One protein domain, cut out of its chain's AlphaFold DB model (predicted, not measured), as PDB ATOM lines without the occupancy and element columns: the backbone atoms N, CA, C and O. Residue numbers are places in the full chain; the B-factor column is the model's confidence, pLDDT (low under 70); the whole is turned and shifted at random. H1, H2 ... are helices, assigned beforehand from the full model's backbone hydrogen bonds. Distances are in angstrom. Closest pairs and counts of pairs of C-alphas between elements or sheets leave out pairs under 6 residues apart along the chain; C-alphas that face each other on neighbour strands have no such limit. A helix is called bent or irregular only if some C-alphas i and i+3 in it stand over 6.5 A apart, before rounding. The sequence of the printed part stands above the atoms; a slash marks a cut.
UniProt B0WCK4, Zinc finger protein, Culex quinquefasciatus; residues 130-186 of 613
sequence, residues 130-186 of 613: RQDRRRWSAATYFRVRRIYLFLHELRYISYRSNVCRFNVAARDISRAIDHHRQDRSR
ATOM      1  N   ARG A 130     181.369 262.919 117.736       53.62
ATOM      2  CA  ARG A 130     181.193 264.365 117.959       53.62
ATOM      3  C   ARG A 130     182.488 265.056 118.389       53.62
ATOM      4  O   ARG A 130     182.742 266.172 117.924       53.62
ATOM      5  N   GLN A 131     183.310 264.433 119.238       51.56
ATOM      6  CA  GLN A 131     184.616 264.982 119.615       51.56
ATOM      7  C   GLN A 131     185.555 265.061 118.412       51.56
ATOM      8  O   GLN A 131     186.144 266.120 118.180       51.56
ATOM      9  N   ASP A 132     185.643 264.013 117.597       44.84
ATOM     10  CA  ASP A 132     186.514 264.033 116.421       44.84
ATOM     11  C   ASP A 132     186.036 265.033 115.365       44.84
ATOM     12  O   ASP A 132     186.839 265.842 114.894       44.84
ATOM     13  N   ARG A 133     184.728 265.132 115.080       42.06
ATOM     14  CA  ARG A 133     184.209 266.175 114.174       42.06
ATOM     15  C   ARG A 133     184.575 267.592 114.644       42.06
ATOM     16  O   ARG A 133     184.890 268.452 113.818       42.06
ATOM     17  N   ARG A 134     184.612 267.838 115.963       52.53
ATOM     18  CA  ARG A 134     185.110 269.099 116.544       52.53
ATOM     19  C   ARG A 134     186.627 269.251 116.372       52.53
ATOM     20  O   ARG A 134     187.055 270.282 115.851       52.53
ATOM     21  N   ARG A 135     187.438 268.242 116.713       52.62
ATOM     22  CA  ARG A 135     188.911 268.255 116.553       52.62
ATOM     23  C   ARG A 135     189.341 268.531 115.106       52.62
ATOM     24  O   ARG A 135     190.179 269.402 114.869       52.62
ATOM     25  N   TRP A 136     188.714 267.873 114.131       46.25
ATOM     26  CA  TRP A 136     188.987 268.068 112.703       46.25
ATOM     27  C   TRP A 136     188.585 269.466 112.203       46.25
ATOM     28  O   TRP A 136     189.318 270.065 111.410       46.25
ATOM     29  N   SER A 137     187.485 270.042 112.710       70.56
ATOM     30  CA  SER A 137     187.122 271.437 112.404       70.56
ATOM     31  C   SER A 137     188.169 272.436 112.919       70.56
ATOM     32  O   SER A 137     188.564 273.341 112.182       70.56
ATOM     33  N   ALA A 138     188.705 272.222 114.127       60.28
ATOM     34  CA  ALA A 138     189.748 273.065 114.706       60.28
ATOM     35  C   ALA A 138     191.064 272.967 113.918       60.28
ATOM     36  O   ALA A 138     191.624 273.993 113.531       60.28
ATOM     37  N   ALA A 139     191.530 271.753 113.602       65.75
ATOM     38  CA  ALA A 139     192.731 271.537 112.791       65.75
ATOM     39  C   ALA A 139     192.623 272.198 111.401       65.75
ATOM     40  O   ALA A 139     193.568 272.843 110.936       65.75
ATOM     41  N   THR A 140     191.452 272.105 110.765       75.62
ATOM     42  CA  THR A 140     191.169 272.756 109.476       75.62
ATOM     43  C   THR A 140     191.183 274.282 109.606       75.62
ATOM     44  O   THR A 140     191.844 274.958 108.818       75.62
ATOM     45  N   TYR A 141     190.541 274.833 110.640       76.31
ATOM     46  CA  TYR A 141     190.553 276.269 110.935       76.31
ATOM     47  C   TYR A 141     191.972 276.803 111.184       76.31
ATOM     48  O   TYR A 141     192.338 277.840 110.632       76.31
ATOM     49  N   PHE A 142     192.813 276.084 111.937       69.81
ATOM     50  CA  PHE A 142     194.213 276.467 112.150       69.81
ATOM     51  C   PHE A 142     195.036 276.454 110.855       69.81
ATOM     52  O   PHE A 142     195.816 277.382 110.635       69.81
ATOM     53  N   ARG A 143     194.840 275.470 109.964       75.81
ATOM     54  CA  ARG A 143     195.497 275.441 108.641       75.81
ATOM     55  C   ARG A 143     195.081 276.638 107.779       75.81
ATOM     56  O   ARG A 143     195.950 277.366 107.306       75.81
ATOM     57  N   VAL A 144     193.778 276.909 107.655       80.69
ATOM     58  CA  VAL A 144     193.255 278.069 106.902       80.69
ATOM     59  C   VAL A 144     193.741 279.394 107.500       80.69
ATOM     60  O   VAL A 144     194.181 280.274 106.763       80.69
ATOM     61  N   ARG A 145     193.743 279.536 108.833       82.81
ATOM     62  CA  ARG A 145     194.251 280.733 109.524       82.81
ATOM     63  C   ARG A 145     195.754 280.943 109.305       82.81
ATOM     64  O   ARG A 145     196.173 282.085 109.134       82.81
ATOM     65  N   ARG A 146     196.561 279.875 109.275       79.44
ATOM     66  CA  ARG A 146     198.007 279.954 108.993       79.44
ATOM     67  C   ARG A 146     198.278 280.382 107.547       79.44
ATOM     68  O   ARG A 146     199.130 281.238 107.337       79.44
ATOM     69  N   ILE A 147     197.511 279.868 106.582       83.12
ATOM     70  CA  ILE A 147     197.564 280.304 105.174       83.12
ATOM     71  C   ILE A 147     197.162 281.782 105.046       83.12
ATOM     72  O   ILE A 147     197.858 282.549 104.389       83.12
ATOM     73  N   TYR A 148     196.090 282.212 105.719       83.62
ATOM     74  CA  TYR A 148     195.647 283.612 105.700       83.62
ATOM     75  C   TYR A 148     196.705 284.576 106.263       83.62
ATOM     76  O   TYR A 148     196.960 285.620 105.669       83.62
ATOM     77  N   LEU A 149     197.355 284.220 107.378       85.94
ATOM     78  CA  LEU A 149     198.446 285.016 107.952       85.94
ATOM     79  C   LEU A 149     199.672 285.068 107.027       85.94
ATOM     80  O   LEU A 149     200.239 286.138 106.838       85.94
ATOM     81  N   PHE A 150     200.036 283.954 106.387       85.19
ATOM     82  CA  PHE A 150     201.129 283.917 105.409       85.19
ATOM     83  C   PHE A 150     200.853 284.814 104.187       85.19
ATOM     84  O   PHE A 150     201.705 285.606 103.794       85.19
ATOM     85  N   LEU A 151     199.635 284.769 103.635       86.88
ATOM     86  CA  LEU A 151     199.212 285.665 102.549       86.88
ATOM     87  C   LEU A 151     199.162 287.141 102.987       86.88
ATOM     88  O   LEU A 151     199.420 288.029 102.175       86.88
ATOM     89  N   HIS A 152     198.861 287.416 104.258       84.44
ATOM     90  CA  HIS A 152     198.899 288.767 104.818       84.44
ATOM     91  C   HIS A 152     200.335 289.311 104.917       84.44
ATOM     92  O   HIS A 152     200.577 290.445 104.509       84.44
ATOM     93  N   GLU A 153     201.293 288.502 105.381       82.38
ATOM     94  CA  GLU A 153     202.717 288.871 105.392       82.38
ATOM     95  C   GLU A 153     203.266 289.078 103.975       82.38
ATOM     96  O   GLU A 153     203.886 290.105 103.706       82.38
ATOM     97  N   LEU A 154     202.960 288.188 103.021       79.44
ATOM     98  CA  LEU A 154     203.349 288.384 101.616       79.44
ATOM     99  C   LEU A 154     202.773 289.682 101.027       79.44
ATOM    100  O   LEU A 154     203.467 290.396 100.303       79.44
ATOM    101  N   ARG A 155     201.529 290.041 101.371       79.81
ATOM    102  CA  ARG A 155     200.922 291.318 100.967       79.81
ATOM    103  C   ARG A 155     201.611 292.523 101.617       79.81
ATOM    104  O   ARG A 155     201.770 293.546 100.954       79.81
ATOM    105  N   TYR A 156     202.034 292.414 102.875       76.56
ATOM    106  CA  TYR A 156     202.781 293.460 103.577       76.56
ATOM    107  C   TYR A 156     204.190 293.654 102.988       76.56
ATOM    108  O   TYR A 156     204.606 294.788 102.746       76.56
ATOM    109  N   ILE A 157     204.879 292.561 102.649       77.31
ATOM    110  CA  ILE A 157     206.168 292.574 101.943       77.31
ATOM    111  C   ILE A 157     206.013 293.207 100.549       77.31
ATOM    112  O   ILE A 157     206.760 294.126 100.222       77.31
ATOM    113  N   SER A 158     204.998 292.810  99.770       75.50
ATOM    114  CA  SER A 158     204.677 293.392  98.450       75.50
ATOM    115  C   SER A 158     204.373 294.893  98.508       75.50
ATOM    116  O   SER A 158     204.759 295.648  97.616       75.50
ATOM    117  N   TYR A 159     203.702 295.351  99.569       72.31
ATOM    118  CA  TYR A 159     203.431 296.774  99.789       72.31
ATOM    119  C   TYR A 159     204.699 297.569 100.144       72.31
ATOM    120  O   TYR A 159     204.774 298.763  99.874       72.31
ATOM    121  N   ARG A 160     205.709 296.914 100.732       69.94
ATOM    122  CA  ARG A 160     206.986 297.535 101.116       69.94
ATOM    123  C   ARG A 160     208.045 297.503 100.006       69.94
ATOM    124  O   ARG A 160     208.964 298.315 100.047       69.94
ATOM    125  N   SER A 161     207.942 296.588  99.039       64.75
ATOM    126  CA  SER A 161     208.972 296.354  98.013       64.75
ATOM    127  C   SER A 161     208.746 297.073  96.676       64.75
ATOM    128  O   SER A 161     209.620 297.019  95.818       64.75
ATOM    129  N   ASN A 162     207.598 297.734  96.470       52.00
ATOM    130  CA  ASN A 162     207.214 298.401  95.211       52.00
ATOM    131  C   ASN A 162     207.225 297.508  93.944       52.00
ATOM    132  O   ASN A 162     207.121 298.018  92.829       52.00
ATOM    133  N   VAL A 163     207.287 296.176  94.072       70.38
ATOM    134  CA  VAL A 163     207.351 295.268  92.911       70.38
ATOM    135  C   VAL A 163     205.982 295.155  92.228       70.38
ATOM    136  O   VAL A 163     205.129 294.350  92.607       70.38
ATOM    137  N   CYS A 164     205.779 295.942  91.167       49.44
ATOM    138  CA  CYS A 164     204.516 296.021  90.422       49.44
ATOM    139  C   CYS A 164     203.970 294.655  89.963       49.44
ATOM    140  O   CYS A 164     202.761 294.438  90.033       49.44
ATOM    141  N   ARG A 165     204.840 293.711  89.566       50.91
ATOM    142  CA  ARG A 165     204.437 292.355  89.140       50.91
ATOM    143  C   ARG A 165     203.750 291.552  90.259       50.91
ATOM    144  O   ARG A 165     202.763 290.868  89.997       50.91
ATOM    145  N   PHE A 166     204.199 291.679  91.512       60.09
ATOM    146  CA  PHE A 166     203.622 290.938  92.646       60.09
ATOM    147  C   PHE A 166     202.215 291.449  93.006       60.09
ATOM    148  O   PHE A 166     201.319 290.667  93.325       60.09
ATOM    149  N   ASN A 167     201.983 292.759  92.862       68.00
ATOM    150  CA  ASN A 167     200.674 293.377  93.092       68.00
ATOM    151  C   ASN A 167     199.597 292.934  92.080       68.00
ATOM    152  O   ASN A 167     198.412 292.971  92.418       68.00
ATOM    153  N   VAL A 168     199.976 292.482  90.875       74.25
ATOM    154  CA  VAL A 168     199.046 291.869  89.906       74.25
ATOM    155  C   VAL A 168     198.645 290.470  90.377       74.25
ATOM    156  O   VAL A 168     197.471 290.235  90.655       74.25
ATOM    157  N   ALA A 169     199.616 289.579  90.609       70.75
ATOM    158  CA  ALA A 169     199.347 288.215  91.076       70.75
ATOM    159  C   ALA A 169     198.530 288.184  92.386       70.75
ATOM    160  O   ALA A 169     197.563 287.432  92.507       70.75
ATOM    161  N   ALA A 170     198.848 289.054  93.350       70.88
ATOM    162  CA  ALA A 170     198.091 289.171  94.598       70.88
ATOM    163  C   ALA A 170     196.648 289.682  94.389       70.88
ATOM    164  O   ALA A 170     195.736 289.276  95.119       70.88
ATOM    165  N   ARG A 171     196.412 290.549  93.393       78.19
ATOM    166  CA  ARG A 171     195.073 291.029  93.013       78.19
ATOM    167  C   ARG A 171     194.246 289.909  92.380       78.19
ATOM    168  O   ARG A 171     193.073 289.776  92.723       78.19
ATOM    169  N   ASP A 172     194.842 289.086  91.528       78.50
ATOM    170  CA  ASP A 172     194.127 288.013  90.827       78.50
ATOM    171  C   ASP A 172     193.850 286.798  91.723       78.50
ATOM    172  O   ASP A 172     192.745 286.257  91.693       78.50
ATOM    173  N   ILE A 173     194.760 286.469  92.647       79.50
ATOM    174  CA  ILE A 173     194.482 285.522  93.740       79.50
ATOM    175  C   ILE A 173     193.328 286.031  94.623       79.50
ATOM    176  O   ILE A 173     192.447 285.255  94.996       79.50
ATOM    177  N   SER A 174     193.277 287.336  94.918       77.56
ATOM    178  CA  SER A 174     192.164 287.927  95.681       77.56
ATOM    179  C   SER A 174     190.832 287.818  94.924       77.56
ATOM    180  O   SER A 174     189.836 287.384  95.501       77.56
ATOM    181  N   ARG A 175     190.820 288.124  93.617       82.50
ATOM    182  CA  ARG A 175     189.650 287.962  92.732       82.50
ATOM    183  C   ARG A 175     189.147 286.515  92.703       82.50
ATOM    184  O   ARG A 175     187.946 286.298  92.829       82.50
ATOM    185  N   ALA A 176     190.042 285.530  92.601       78.88
ATOM    186  CA  ALA A 176     189.679 284.111  92.612       78.88
ATOM    187  C   ALA A 176     189.052 283.670  93.952       78.88
ATOM    188  O   ALA A 176     188.060 282.940  93.965       78.88
ATOM    189  N   ILE A 177     189.580 284.159  95.082       79.94
ATOM    190  CA  ILE A 177     189.007 283.918  96.418       79.94
ATOM    191  C   ILE A 177     187.599 284.520  96.534       79.94
ATOM    192  O   ILE A 177     186.700 283.875  97.077       79.94
ATOM    193  N   ASP A 178     187.383 285.731  96.017       80.38
ATOM    194  CA  ASP A 178     186.072 286.383  96.061       80.38
ATOM    195  C   ASP A 178     185.060 285.772  95.073       80.38
ATOM    196  O   ASP A 178     183.882 285.673  95.418       80.38
ATOM    197  N   HIS A 179     185.495 285.243  93.924       82.69
ATOM    198  CA  HIS A 179     184.638 284.440  93.038       82.69
ATOM    199  C   HIS A 179     184.176 283.151  93.736       82.69
ATOM    200  O   HIS A 179     182.977 282.901  93.850       82.69
ATOM    201  N   HIS A 180     185.102 282.391  94.339       82.12
ATOM    202  CA  HIS A 180     184.769 281.188  95.113       82.12
ATOM    203  C   HIS A 180     183.838 281.505  96.306       82.12
ATOM    204  O   HIS A 180     182.983 280.689  96.668       82.12
ATOM    205  N   ARG A 181     183.956 282.685  96.930       75.12
ATOM    206  CA  ARG A 181     182.995 283.147  97.949       75.12
ATOM    207  C   ARG A 181     181.607 283.374  97.354       75.12
ATOM    208  O   ARG A 181     180.637 282.894  97.935       75.12
ATOM    209  N   GLN A 182     181.504 284.062  96.217       85.06
ATOM    210  CA  GLN A 182     180.226 284.316  95.546       85.06
ATOM    211  C   GLN A 182     179.543 283.017  95.108       85.06
ATOM    212  O   GLN A 182     178.359 282.843  95.389       85.06
ATOM    213  N   ASP A 183     180.272 282.073  94.514       80.19
ATOM    214  CA  ASP A 183     179.705 280.787  94.092       80.19
ATOM    215  C   ASP A 183     179.261 279.934  95.279       80.19
ATOM    216  O   ASP A 183     178.193 279.327  95.241       80.19
ATOM    217  N   ARG A 184     180.011 279.955  96.388       72.94
ATOM    218  CA  ARG A 184     179.593 279.284  97.625       72.94
ATOM    219  C   ARG A 184     178.328 279.912  98.220       72.94
ATOM    220  O   ARG A 184     177.465 279.178  98.696       72.94
ATOM    221  N   SER A 185     178.187 281.238  98.172       80.81
ATOM    222  CA  SER A 185     176.958 281.930  98.587       80.81
ATOM    223  C   SER A 185     175.776 281.623  97.660       80.81
ATOM    224  O   SER A 185     174.680 281.368  98.151       80.81
ATOM    225  N   ARG A 186     175.992 281.578  96.336       82.56
ATOM    226  CA  ARG A 186     174.985 281.156  95.344       82.56
ATOM    227  C   ARG A 186     174.531 279.718  95.581       82.56
ATOM    228  O   ARG A 186     173.334 279.456  95.564       82.56
TER     229      ARG A 186
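This is residues 130 to 186 of the 613 residues of the protein "Zinc finger protein" of Culex quinquefasciatus (UniProt B0WCK4). Begin at residue 130 and you trace a long, nearly straight helix, H1, that turns sharply at its end into a shorter helix, H2, which runs back to make a narrow, splayed V. The two helices come together near the turn, while residues 130 to 150 of H1 and residues 174 to 186 of H2 stand free as the two arms. The printed part has 57 residues with two named helices, H1 then H2, and no named strand; its class is all helix. The whole is only just loose, close to extended, with a radius of gyration of the C-alphas of 15.3 A, and its flat outline spans 48 by 27 by 9 A.

Start with H1, residues 130 to 161, and go on to H2, residues 164 to 186: they form a helical hairpin and run opposite ways at a shallow tilt of 31 degrees. They touch, with 4 pairs of C-alphas within 8 A; look at the closest C-alphas, those of Ser 158 and Phe 166, 6.4 A apart. H1 touches H2 with residues 155 to 159 alone, and H2 touches H1 with residues 166 to 170 alone. Their centres are 16.5 A apart. In H1 every O i to N i+4 pair is within hydrogen-bond range; in H2, 18 of 19 are.

Find C-alpha 130 at (181.193, 264.365, 117.959); from there H1 runs 46.8 A to C-alpha 161 at (208.972, 296.354, 98.013). After two residues, H2 begins at C-alpha 164 and runs 33.4 A to C-alpha 186 at (174.985, 281.156, 95.344). Neither helix is bent.

The C-alphas farthest apart are those of Arg 130 and Asn 162, at 48.5 A. The printed part has no cut, and the link from H1 to H2 is tight. Look in the B-factor column for a mean pLDDT of the printed part of 72.1; 17 residues are under 70, among them residues 130 to 136 and 164 to 167.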